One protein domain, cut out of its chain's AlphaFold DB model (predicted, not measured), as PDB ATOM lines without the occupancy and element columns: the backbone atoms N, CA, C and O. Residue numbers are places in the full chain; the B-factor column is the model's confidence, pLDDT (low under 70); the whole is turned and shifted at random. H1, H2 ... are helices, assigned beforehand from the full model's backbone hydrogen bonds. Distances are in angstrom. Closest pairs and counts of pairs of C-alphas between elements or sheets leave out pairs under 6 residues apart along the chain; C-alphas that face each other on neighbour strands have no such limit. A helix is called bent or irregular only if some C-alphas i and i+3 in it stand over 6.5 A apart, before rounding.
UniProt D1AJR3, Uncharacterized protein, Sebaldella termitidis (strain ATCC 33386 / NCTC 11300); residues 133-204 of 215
ATOM      1  N   ASP A 133     160.780 177.856 163.521       88.69
ATOM      2  CA  ASP A 133     159.891 178.917 164.004       88.69
ATOM      3  C   ASP A 133     160.566 179.860 165.007       88.69
ATOM      4  O   ASP A 133     160.326 181.068 164.995       88.69
ATOM      5  N   LYS A 134     161.453 179.327 165.846       91.31
ATOM      6  CA  LYS A 134     162.258 180.103 166.792       91.31
ATOM      7  C   LYS A 134     163.395 180.846 166.094       91.31
ATOM      8  O   LYS A 134     163.767 181.919 166.559       91.31
ATOM      9  N   GLN A 135     163.922 180.314 164.989       93.81
ATOM     10  CA  GLN A 135     164.969 180.973 164.202       93.81
ATOM     11  C   GLN A 135     164.480 182.309 163.619       93.81
ATOM     12  O   GLN A 135     165.118 183.337 163.832       93.81
ATOM     13  N   ILE A 136     163.321 182.332 162.948       93.00
ATOM     14  CA  ILE A 136     162.797 183.583 162.370       93.00
ATOM     15  C   ILE A 136     162.389 184.606 163.442       93.00
ATOM     16  O   ILE A 136     162.536 185.805 163.226       93.00
ATOM     17  N   ARG A 137     161.932 184.153 164.617       91.50
ATOM     18  CA  ARG A 137     161.646 185.042 165.756       91.50
ATOM     19  C   ARG A 137     162.910 185.693 166.293       91.50
ATOM     20  O   ARG A 137     162.911 186.884 166.567       91.50
ATOM     21  N   GLU A 138     163.984 184.925 166.421       93.81
ATOM     22  CA  GLU A 138     165.271 185.469 166.848       93.81
ATOM     23  C   GLU A 138     165.802 186.483 165.824       93.81
ATOM     24  O   GLU A 138     166.247 187.558 166.209       93.81
ATOM     25  N   LEU A 139     165.663 186.209 164.520       95.12
ATOM     26  CA  LEU A 139     165.983 187.183 163.470       95.12
ATOM     27  C   LEU A 139     165.132 188.460 163.576       95.12
ATOM     28  O   LEU A 139     165.670 189.551 163.406       95.12
ATOM     29  N   ALA A 140     163.841 188.347 163.901       94.25
ATOM     30  CA  ALA A 140     162.979 189.504 164.156       94.25
ATOM     31  C   ALA A 140     163.497 190.346 165.335       94.25
ATOM     32  O   ALA A 140     163.677 191.555 165.203       94.25
ATOM     33  N   LEU A 141     163.837 189.695 166.453       93.38
ATOM     34  CA  LEU A 141     164.395 190.358 167.632       93.38
ATOM     35  C   LEU A 141     165.746 191.022 167.345       93.38
ATOM     36  O   LEU A 141     166.001 192.116 167.847       93.38
ATOM     37  N   LEU A 142     166.617 190.397 166.548       94.88
ATOM     38  CA  LEU A 142     167.867 191.028 166.118       94.88
ATOM     39  C   LEU A 142     167.583 192.261 165.263       94.88
ATOM     40  O   LEU A 142     168.173 193.306 165.509       94.88
ATOM     41  N   MET A 143     166.664 192.166 164.300       94.75
ATOM     42  CA  MET A 143     166.310 193.282 163.420       94.75
ATOM     43  C   MET A 143     165.817 194.503 164.215       94.75
ATOM     44  O   MET A 143     166.123 195.634 163.841       94.75
ATOM     45  N   GLU A 144     165.090 194.282 165.313       92.81
ATOM     46  CA  GLU A 144     164.593 195.348 166.193       92.81
ATOM     47  C   GLU A 144     165.657 195.898 167.148       92.81
ATOM     48  O   GLU A 144     165.771 197.112 167.310       92.81
ATOM     49  N   ASN A 145     166.443 195.022 167.780       94.38
ATOM     50  CA  ASN A 145     167.358 195.417 168.854       94.38
ATOM     51  C   ASN A 145     168.764 195.791 168.356       94.38
ATOM     52  O   ASN A 145     169.477 196.543 169.021       94.38
ATOM     53  N   SER A 146     169.203 195.235 167.226       96.06
ATOM     54  CA  SER A 146     170.528 195.455 166.641       96.06
ATOM     55  C   SER A 146     170.553 195.023 165.169       96.06
ATOM     56  O   SER A 146     170.935 193.899 164.832       96.06
ATOM     57  N   TYR A 147     170.177 195.944 164.279       96.25
ATOM     58  CA  TYR A 147     170.143 195.677 162.838       96.25
ATOM     59  C   TYR A 147     171.510 195.239 162.277       96.25
ATOM     60  O   TYR A 147     171.567 194.380 161.405       96.25
ATOM     61  N   GLU A 148     172.616 195.758 162.822       97.06
ATOM     62  CA  GLU A 148     173.977 195.320 162.473       97.06
ATOM     63  C   GLU A 148     174.165 193.811 162.698       97.06
ATOM     64  O   GLU A 148     174.535 193.090 161.775       97.06
ATOM     65  N   LYS A 149     173.803 193.295 163.883       96.44
ATOM     66  CA  LYS A 149     173.886 191.855 164.183       96.44
ATOM     67  C   LYS A 149     172.925 191.022 163.342       96.44
ATOM     68  O   LYS A 149     173.244 189.882 162.999       96.44
ATOM     69  N   PHE A 150     171.747 191.563 163.026       97.25
ATOM     70  CA  PHE A 150     170.823 190.934 162.082       97.25
ATOM     71  C   PHE A 150     171.488 190.766 160.713       97.25
ATOM     72  O   PHE A 150     171.538 189.654 160.191       97.25
ATOM     73  N   GLU A 151     172.059 191.838 160.168       97.44
ATOM     74  CA  GLU A 151     172.720 191.837 158.867       97.44
ATOM     75  C   GLU A 151     173.930 190.890 158.841       97.44
ATOM     76  O   GLU A 151     174.047 190.070 157.928       97.44
ATOM     77  N   GLU A 152     174.790 190.932 159.861       96.06
ATOM     78  CA  GLU A 152     175.918 190.004 160.015       96.06
ATOM     79  C   GLU A 152     175.461 188.541 160.037       96.06
ATOM     80  O   GLU A 152     176.036 187.698 159.341       96.06
ATOM     81  N   THR A 153     174.400 188.240 160.793       96.44
ATOM     82  CA  THR A 153     173.834 186.887 160.882       96.44
ATOM     83  C   THR A 153     173.277 186.440 159.533       96.44
ATOM     84  O   THR A 153     173.567 185.329 159.091       96.44
ATOM     85  N   VAL A 154     172.528 187.306 158.841       96.31
ATOM     86  CA  VAL A 154     171.950 186.995 157.527       96.31
ATOM     87  C   VAL A 154     173.037 186.708 156.491       96.31
ATOM     88  O   VAL A 154     172.933 185.727 155.755       96.31
ATOM     89  N   LYS A 155     174.107 187.510 156.464       94.88
ATOM     90  CA  LYS A 155     175.251 187.290 155.566       94.88
ATOM     91  C   LYS A 155     175.967 185.980 155.889       94.88
ATOM     92  O   LYS A 155     176.148 185.138 155.012       94.88
ATOM     93  N   LYS A 156     176.324 185.766 157.160       94.25
ATOM     94  CA  LYS A 156     177.037 184.557 157.600       94.25
ATOM     95  C   LYS A 156     176.247 183.279 157.301       94.25
ATOM     96  O   LYS A 156     176.848 182.267 156.955       94.25
ATOM     97  N   CYS A 157     174.920 183.333 157.407       95.44
ATOM     98  CA  CYS A 157     174.042 182.172 157.292       95.44
ATOM     99  C   CYS A 157     173.241 182.112 155.986       95.44
ATOM    100  O   CYS A 157     172.184 181.481 155.962       95.44
ATOM    101  N   LYS A 158     173.721 182.731 154.893       93.19
ATOM    102  CA  LYS A 158     173.056 182.700 153.572       93.19
ATOM    103  C   LYS A 158     172.573 181.290 153.208       93.19
ATOM    104  O   LYS A 158     171.410 181.107 152.859       93.19
ATOM    105  N   ILE A 159     173.453 180.293 153.312       93.44
ATOM    106  CA  ILE A 159     173.174 178.915 152.883       93.44
ATOM    107  C   ILE A 159     172.106 178.246 153.754       93.44
ATOM    108  O   ILE A 159     171.248 177.548 153.224       93.44
ATOM    109  N   GLN A 160     172.104 178.501 155.062       94.94
ATOM    110  CA  GLN A 160     171.101 177.983 155.994       94.94
ATOM    111  C   GLN A 160     169.744 178.685 155.831       94.94
ATOM    112  O   GLN A 160     168.691 178.059 155.945       94.94
ATOM    113  N   ILE A 161     169.766 179.989 155.547       94.25
ATOM    114  CA  ILE A 161     168.573 180.827 155.392       94.25
ATOM    115  C   ILE A 161     167.805 180.478 154.121       94.25
ATOM    116  O   ILE A 161     166.578 180.403 154.163       94.25
ATOM    117  N   LEU A 162     168.492 180.259 152.999       92.25
ATOM    118  CA  LEU A 162     167.851 180.073 151.695       92.25
ATOM    119  C   LEU A 162     166.793 178.943 151.692       92.25
ATOM    120  O   LEU A 162     165.644 179.232 151.351       92.25
ATOM    121  N   PRO A 163     167.077 177.703 152.143       91.75
ATOM    122  CA  PRO A 163     166.056 176.656 152.247       91.75
ATOM    123  C   PRO A 163     164.905 177.010 153.201       91.75
ATOM    124  O   PRO A 163     163.759 176.609 152.973       91.75
ATOM    125  N   ASN A 164     165.196 177.781 154.253       92.62
ATOM    126  CA  ASN A 164     164.231 178.170 155.275       92.62
ATOM    127  C   ASN A 164     163.317 179.326 154.851       92.62
ATOM    128  O   ASN A 164     162.225 179.441 155.398       92.62
ATOM    129  N   LEU A 165     163.688 180.153 153.869       90.69
ATOM    130  CA  LEU A 165     162.837 181.256 153.404       90.69
ATOM    131  C   LEU A 165     161.457 180.762 152.944       90.69
ATOM    132  O   LEU A 165     160.436 181.343 153.317       90.69
ATOM    133  N   ILE A 166     161.411 179.659 152.186       88.06
ATOM    134  CA  ILE A 166     160.148 179.061 151.728       88.06
ATOM    135  C   ILE A 166     159.387 178.450 152.915       88.06
ATOM    136  O   ILE A 166     158.169 178.625 153.018       88.06
ATOM    137  N   TYR A 167     160.091 177.784 153.838       91.62
ATOM    138  CA  TYR A 167     159.495 177.229 155.055       91.62
ATOM    139  C   TYR A 167     158.838 178.327 155.898       91.62
ATOM    140  O   TYR A 167     157.654 178.246 156.217       91.62
ATOM    141  N   TRP A 168     159.572 179.391 156.216       91.19
ATOM    142  CA  TRP A 168     159.074 180.524 156.985       91.19
ATOM    143  C   TRP A 168     157.899 181.199 156.277       91.19
ATOM    144  O   TRP A 168     156.887 181.516 156.906       91.19
ATOM    145  N   LEU A 169     157.959 181.355 154.955       86.00
ATOM    146  CA  LEU A 169     156.851 181.932 154.205       86.00
ATOM    147  C   LEU A 169     155.571 181.079 154.291       86.00
ATOM    148  O   LEU A 169     154.497 181.651 154.492       86.00
ATOM    149  N   ARG A 170     155.670 179.749 154.166       83.50
ATOM    150  CA  ARG A 170     154.507 178.851 154.013       83.50
ATOM    151  C   ARG A 170     154.009 178.230 155.313       83.50
ATOM    152  O   ARG A 170     152.804 178.153 155.523       83.50
ATOM    153  N   MET A 171     154.926 177.768 156.154       83.06
ATOM    154  CA  MET A 171     154.613 176.910 157.302       83.06
ATOM    155  C   MET A 171     154.380 177.707 158.581       83.06
ATOM    156  O   MET A 171     153.670 177.253 159.474       83.06
ATOM    157  N   ILE A 172     154.944 178.912 158.672       80.19
ATOM    158  CA  ILE A 172     154.765 179.777 159.838       80.19
ATOM    159  C   ILE A 172     153.598 180.721 159.571       80.19
ATOM    160  O   ILE A 172     153.702 181.639 158.757       80.19
ATOM    161  N   SER A 173     152.481 180.507 160.257       71.81
ATOM    162  CA  SER A 173     151.310 181.384 160.169       71.81
ATOM    163  C   SER A 173     151.527 182.715 160.893       71.81
ATOM    164  O   SER A 173     151.129 183.757 160.372       71.81
ATOM    165  N   ASP A 174     152.183 182.677 162.056       66.50
ATOM    166  CA  ASP A 174     152.369 183.829 162.936       66.50
ATOM    167  C   ASP A 174     153.674 183.750 163.752       66.50
ATOM    168  O   ASP A 174     154.118 182.664 164.150       66.50
ATOM    169  N   LEU A 175     154.273 184.907 164.038       69.44
ATOM    170  CA  LEU A 175     155.288 185.053 165.082       69.44
ATOM    171  C   LEU A 175     154.492 185.411 166.343       69.44
ATOM    172  O   LEU A 175     153.843 186.439 166.354       69.44
ATOM    173  N   ALA A 176     154.407 184.541 167.356       54.94
ATOM    174  CA  ALA A 176     153.397 184.683 168.423       54.94
ATOM    175  C   ALA A 176     153.270 186.121 168.978       54.94
ATOM    176  O   ALA A 176     154.198 186.615 169.615       54.94
ATOM    177  N   GLY A 177     152.099 186.737 168.767       53.16
ATOM    178  CA  GLY A 177     151.774 188.104 169.207       53.16
ATOM    179  C   GLY A 177     151.999 189.199 168.154       53.16
ATOM    180  O   GLY A 177     151.666 190.356 168.396       53.16
ATOM    181  N   ALA A 178     152.502 188.822 166.985       51.69
ATOM    182  CA  ALA A 178     153.122 189.678 165.992       51.69
ATOM    183  C   ALA A 178     152.720 189.170 164.593       51.69
ATOM    184  O   ALA A 178     153.468 188.464 163.920       51.69
ATOM    185  N   GLY A 179     151.478 189.493 164.203       58.75
ATOM    186  CA  GLY A 179     150.751 188.949 163.042       58.75
ATOM    187  C   GLY A 179     151.568 188.768 161.750       58.75
ATOM    188  O   GLY A 179     152.575 189.432 161.543       58.75
ATOM    189  N   LYS A 180     151.052 187.985 160.785       62.19
ATOM    190  CA  LYS A 180     151.591 187.731 159.415       62.19
ATOM    191  C   LYS A 180     152.467 188.840 158.780       62.19
ATOM    192  O   LYS A 180     153.457 188.520 158.122       62.19
ATOM    193  N   LYS A 181     152.126 190.122 158.968       68.94
ATOM    194  CA  LYS A 181     152.891 191.288 158.485       68.94
ATOM    195  C   LYS A 181     154.321 191.371 159.036       68.94
ATOM    196  O   LYS A 181     155.211 191.811 158.315       68.94
ATOM    197  N   GLU A 182     154.555 190.969 160.281       81.44
ATOM    198  CA  GLU A 182     155.880 191.037 160.903       81.44
ATOM    199  C   GLU A 182     156.831 190.014 160.289       81.44
ATOM    200  O   GLU A 182     157.936 190.351 159.871       81.44
ATOM    201  N   LYS A 183     156.351 188.786 160.094       85.81
ATOM    202  CA  LYS A 183     157.075 187.739 159.370       85.81
ATOM    203  C   LYS A 183     157.457 188.163 157.953       85.81
ATOM    204  O   LYS A 183     158.594 187.974 157.530       85.81
ATOM    205  N   GLU A 184     156.506 188.726 157.206       86.56
ATOM    206  CA  GLU A 184     156.750 189.205 155.841       86.56
ATOM    207  C   GLU A 184     157.776 190.343 155.804       86.56
ATOM    208  O   GLU A 184     158.587 190.387 154.879       86.56
ATOM    209  N   LYS A 185     157.786 191.214 156.824       90.12
ATOM    210  CA  LYS A 185     158.796 192.266 156.991       90.12
ATOM    211  C   LYS A 185     160.188 191.682 157.245       90.12
ATOM    212  O   LYS A 185     161.131 192.098 156.581       90.12
ATOM    213  N   VAL A 186     160.316 190.703 158.144       93.00
ATOM    214  CA  VAL A 186     161.604 190.034 158.415       93.00
ATOM    215  C   VAL A 186     162.123 189.346 157.153       93.00
ATOM    216  O   VAL A 186     163.272 189.552 156.778       93.00
ATOM    217  N   ILE A 187     161.268 188.593 156.448       91.69
ATOM    218  CA  ILE A 187     161.629 187.962 155.169       91.69
ATOM    219  C   ILE A 187     162.088 189.021 154.161       91.69
ATOM    220  O   ILE A 187     163.134 188.849 153.548       91.69
ATOM    221  N   TYR A 188     161.357 190.129 154.020       91.56
ATOM    222  CA  TYR A 188     161.738 191.210 153.110       91.56
ATOM    223  C   TYR A 188     163.121 191.795 153.430       91.56
ATOM    224  O   TYR A 188     163.925 191.977 152.516       91.56
ATOM    225  N   GLU A 189     163.426 192.062 154.703       95.38
ATOM    226  CA  GLU A 189     164.742 192.584 155.090       95.38
ATOM    227  C   GLU A 189     165.858 191.545 154.886       95.38
ATOM    228  O   GLU A 189     166.948 191.911 154.451       95.38
ATOM    229  N   ILE A 190     165.586 190.249 155.086       94.94
ATOM    230  CA  ILE A 190     166.526 189.175 154.722       94.94
ATOM    231  C   ILE A 190     166.805 189.200 153.212       94.94
ATOM    232  O   ILE A 190     167.965 189.244 152.806       94.94
ATOM    233  N   GLU A 191     165.756 189.203 152.378       92.38
ATOM    234  CA  GLU A 191     165.885 189.251 150.912       92.38
ATOM    235  C   GLU A 191     166.698 190.484 150.479       92.38
ATOM    236  O   GLU A 191     167.582 190.390 149.625       92.38
ATOM    237  N   LYS A 192     166.445 191.639 151.105       93.38
ATOM    238  CA  LYS A 192     167.165 192.889 150.851       93.38
ATOM    239  C   LYS A 192     168.652 192.770 151.188       93.38
ATOM    240  O   LYS A 192     169.465 193.048 150.310       93.38
ATOM    241  N   VAL A 193     169.010 192.310 152.390       95.62
ATOM    242  CA  VAL A 193     170.417 192.121 152.791       95.62
ATOM    243  C   VAL A 193     171.132 191.166 151.835       95.62
ATOM    244  O   VAL A 193     172.229 191.474 151.365       95.62
ATOM    245  N   LEU A 194     170.510 190.031 151.503       93.19
ATOM    246  CA  LEU A 194     171.113 189.049 150.601       93.19
ATOM    247  C   LEU A 194     171.296 189.611 149.185       93.19
ATOM    248  O   LEU A 194     172.386 189.485 148.634       93.19
ATOM    249  N   SER A 195     170.285 190.289 148.632       90.69
ATOM    250  CA  SER A 195     170.350 190.881 147.286       90.69
ATOM    251  C   SER A 195     171.368 192.018 147.154       90.69
ATOM    252  O   SER A 195     171.896 192.238 146.069       90.69
ATOM    253  N   GLN A 196     171.657 192.737 148.244       92.62
ATOM    254  CA  GLN A 196     172.675 193.793 148.275       92.62
ATOM    255  C   GLN A 196     174.090 193.245 148.483       92.62
ATOM    256  O   GLN A 196     175.056 193.899 148.103       92.62
ATOM    257  N   THR A 197     174.217 192.067 149.101       92.44
ATOM    258  CA  THR A 197     175.519 191.477 149.449       92.44
ATOM    259  C   THR A 197     176.027 190.517 148.377       92.44
ATOM    260  O   THR A 197     177.231 190.435 148.150       92.44
ATOM    261  N   TYR A 198     175.127 189.766 147.741       88.62
ATOM    262  CA  TYR A 198     175.480 188.664 146.857       88.62
ATOM    263  C   TYR A 198     174.872 188.862 145.469       88.62
ATOM    264  O   TYR A 198     173.657 188.771 145.297       88.62
ATOM    265  N   GLU A 199     175.725 189.088 144.470       84.00
ATOM    266  CA  GLU A 199     175.304 189.293 143.076       84.00
ATOM    267  C   GLU A 199     174.523 188.092 142.519       84.00
ATOM    268  O   GLU A 199     173.548 188.262 141.789       84.00
ATOM    269  N   ASP A 200     174.896 186.878 142.933       78.88
ATOM    270  CA  ASP A 200     174.264 185.624 142.518       78.88
ATOM    271  C   ASP A 200     172.888 185.380 143.162       78.88
ATOM    272  O   ASP A 200     172.185 184.458 142.748       78.88
ATOM    273  N   TYR A 201     172.474 186.180 144.153       81.56
ATOM    274  CA  TYR A 201     171.241 185.945 144.910       81.56
ATOM    275  C   TYR A 201     170.006 185.886 144.009       81.56
ATOM    276  O   TYR A 201     169.186 184.982 144.144       81.56
ATOM    277  N   ASN A 202     169.891 186.816 143.058       73.88
ATOM    278  CA  ASN A 202     168.746 186.857 142.146       73.88
ATOM    279  C   ASN A 202     168.738 185.686 141.150       73.88
ATOM    280  O   ASN A 202     167.689 185.373 140.585       73.88
ATOM    281  N   ASP A 203     169.882 185.024 140.955       70.06
ATOM    282  CA  ASP A 203     169.991 183.846 140.101       70.06
ATOM    283  C   ASP A 203     169.779 182.534 140.871       70.06
ATOM    284  O   ASP A 203     169.417 181.518 140.268       70.06
ATOM    285  N   ILE A 204     169.968 182.546 142.197       66.69
ATOM    286  CA  ILE A 204     169.509 181.500 143.113       66.69
ATOM    287  C   ILE A 204     167.997 181.686 143.237       66.69
ATOM    288  O   ILE A 204     167.475 182.217 144.214       66.69
TER     289      ILE A 204
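What this domain is: This is residues 133 to 204 of the 215 residues of an uncharacterized protein of Sebaldella termitidis (strain ATCC 33386 / NCTC 11300) (UniProt D1AJR3). What is the main picture? A layer of three helices covers one side of one long helix, H4: H1 and H2 make a V-shaped helical hairpin that crosses H4 steeply, and H3 folds back beside H4, nearly antiparallel to it. The small H5 makes a corner at the far end of H4. What is it built of, and how large is it? The printed part has 72 residues with five named helices, H1 to H5 in chain order, and no named strand; its class is all helix. It is compact, with a radius of gyration of the C-alphas of 11.6 A and spans of 35 by 26 by 17 A.

How they stand to each other: How does the printed part start? H1, residues 133 to 145, and H2, residues 147 to 156, form a hairpin: they touch at Leu 142 and Phe 150, whose C-alphas, the closest, are 5.0 A apart, with a steep tilt of 43 degrees, opposite ways. H1 touches H2 with residues 139 to 143 alone. What does the hub touch? H4, residues 180 to 197, touches H1 with residues 182 to 186 alone, about perpendicular at 73 degrees, the closest C-alphas being those of Ala 140 and Val 186, 5.9 A apart. It touches H2 with residues 190 to 197 alone, at a steep tilt of 64 degrees, the same way, closest at the C-alphas of Val 154 and Ile 190, 6.5 A. H3, residues 158 to 171, forms a hairpin with H4 at a shallow tilt of 24 degrees, opposite ways, closest at the C-alphas of Leu 165 and Ile 187, 7.0 A. Where is H5? H5, residues 199 to 202, and H4 touch only at the corner, and only just, with 3 pairs of C-alphas within 8 A; the closest are those of Ser 195 and Tyr 201, 5.6 A apart. How are the helix backbones? Every O i to N i+4 pair is within hydrogen-bond range in H1, H2 and H4, and 6 of 10 are in H3; H5 is too short for such a pair.

Where its parts are: Where do H1 and H3 lie? H1 begins at C-alpha 133 (159.891, 178.917, 164.004) and is 18.7 A long; H3 is 19.7 A. Where does H4 end? It is 26.2 A long and ends at C-alpha 197 (175.519, 191.477, 149.449). H2 is 14.1 A long. Is H5 even? It is irregular: C-alphas 199 and 202 are 7.1 A apart.

The domain as a whole: How far does it reach? The two C-alphas farthest apart are those of Gly 177 and Glu 199, 35.2 A. Is there a cut or a long link? The printed part has no cut; the links H1 to H2, H2 to H3 and H4 to H5 are tight and that of H3 to H4, 8 residues, is short. Where is confidence low? The pLDDT is under 70 at residues 174 to 181 and at residue 204.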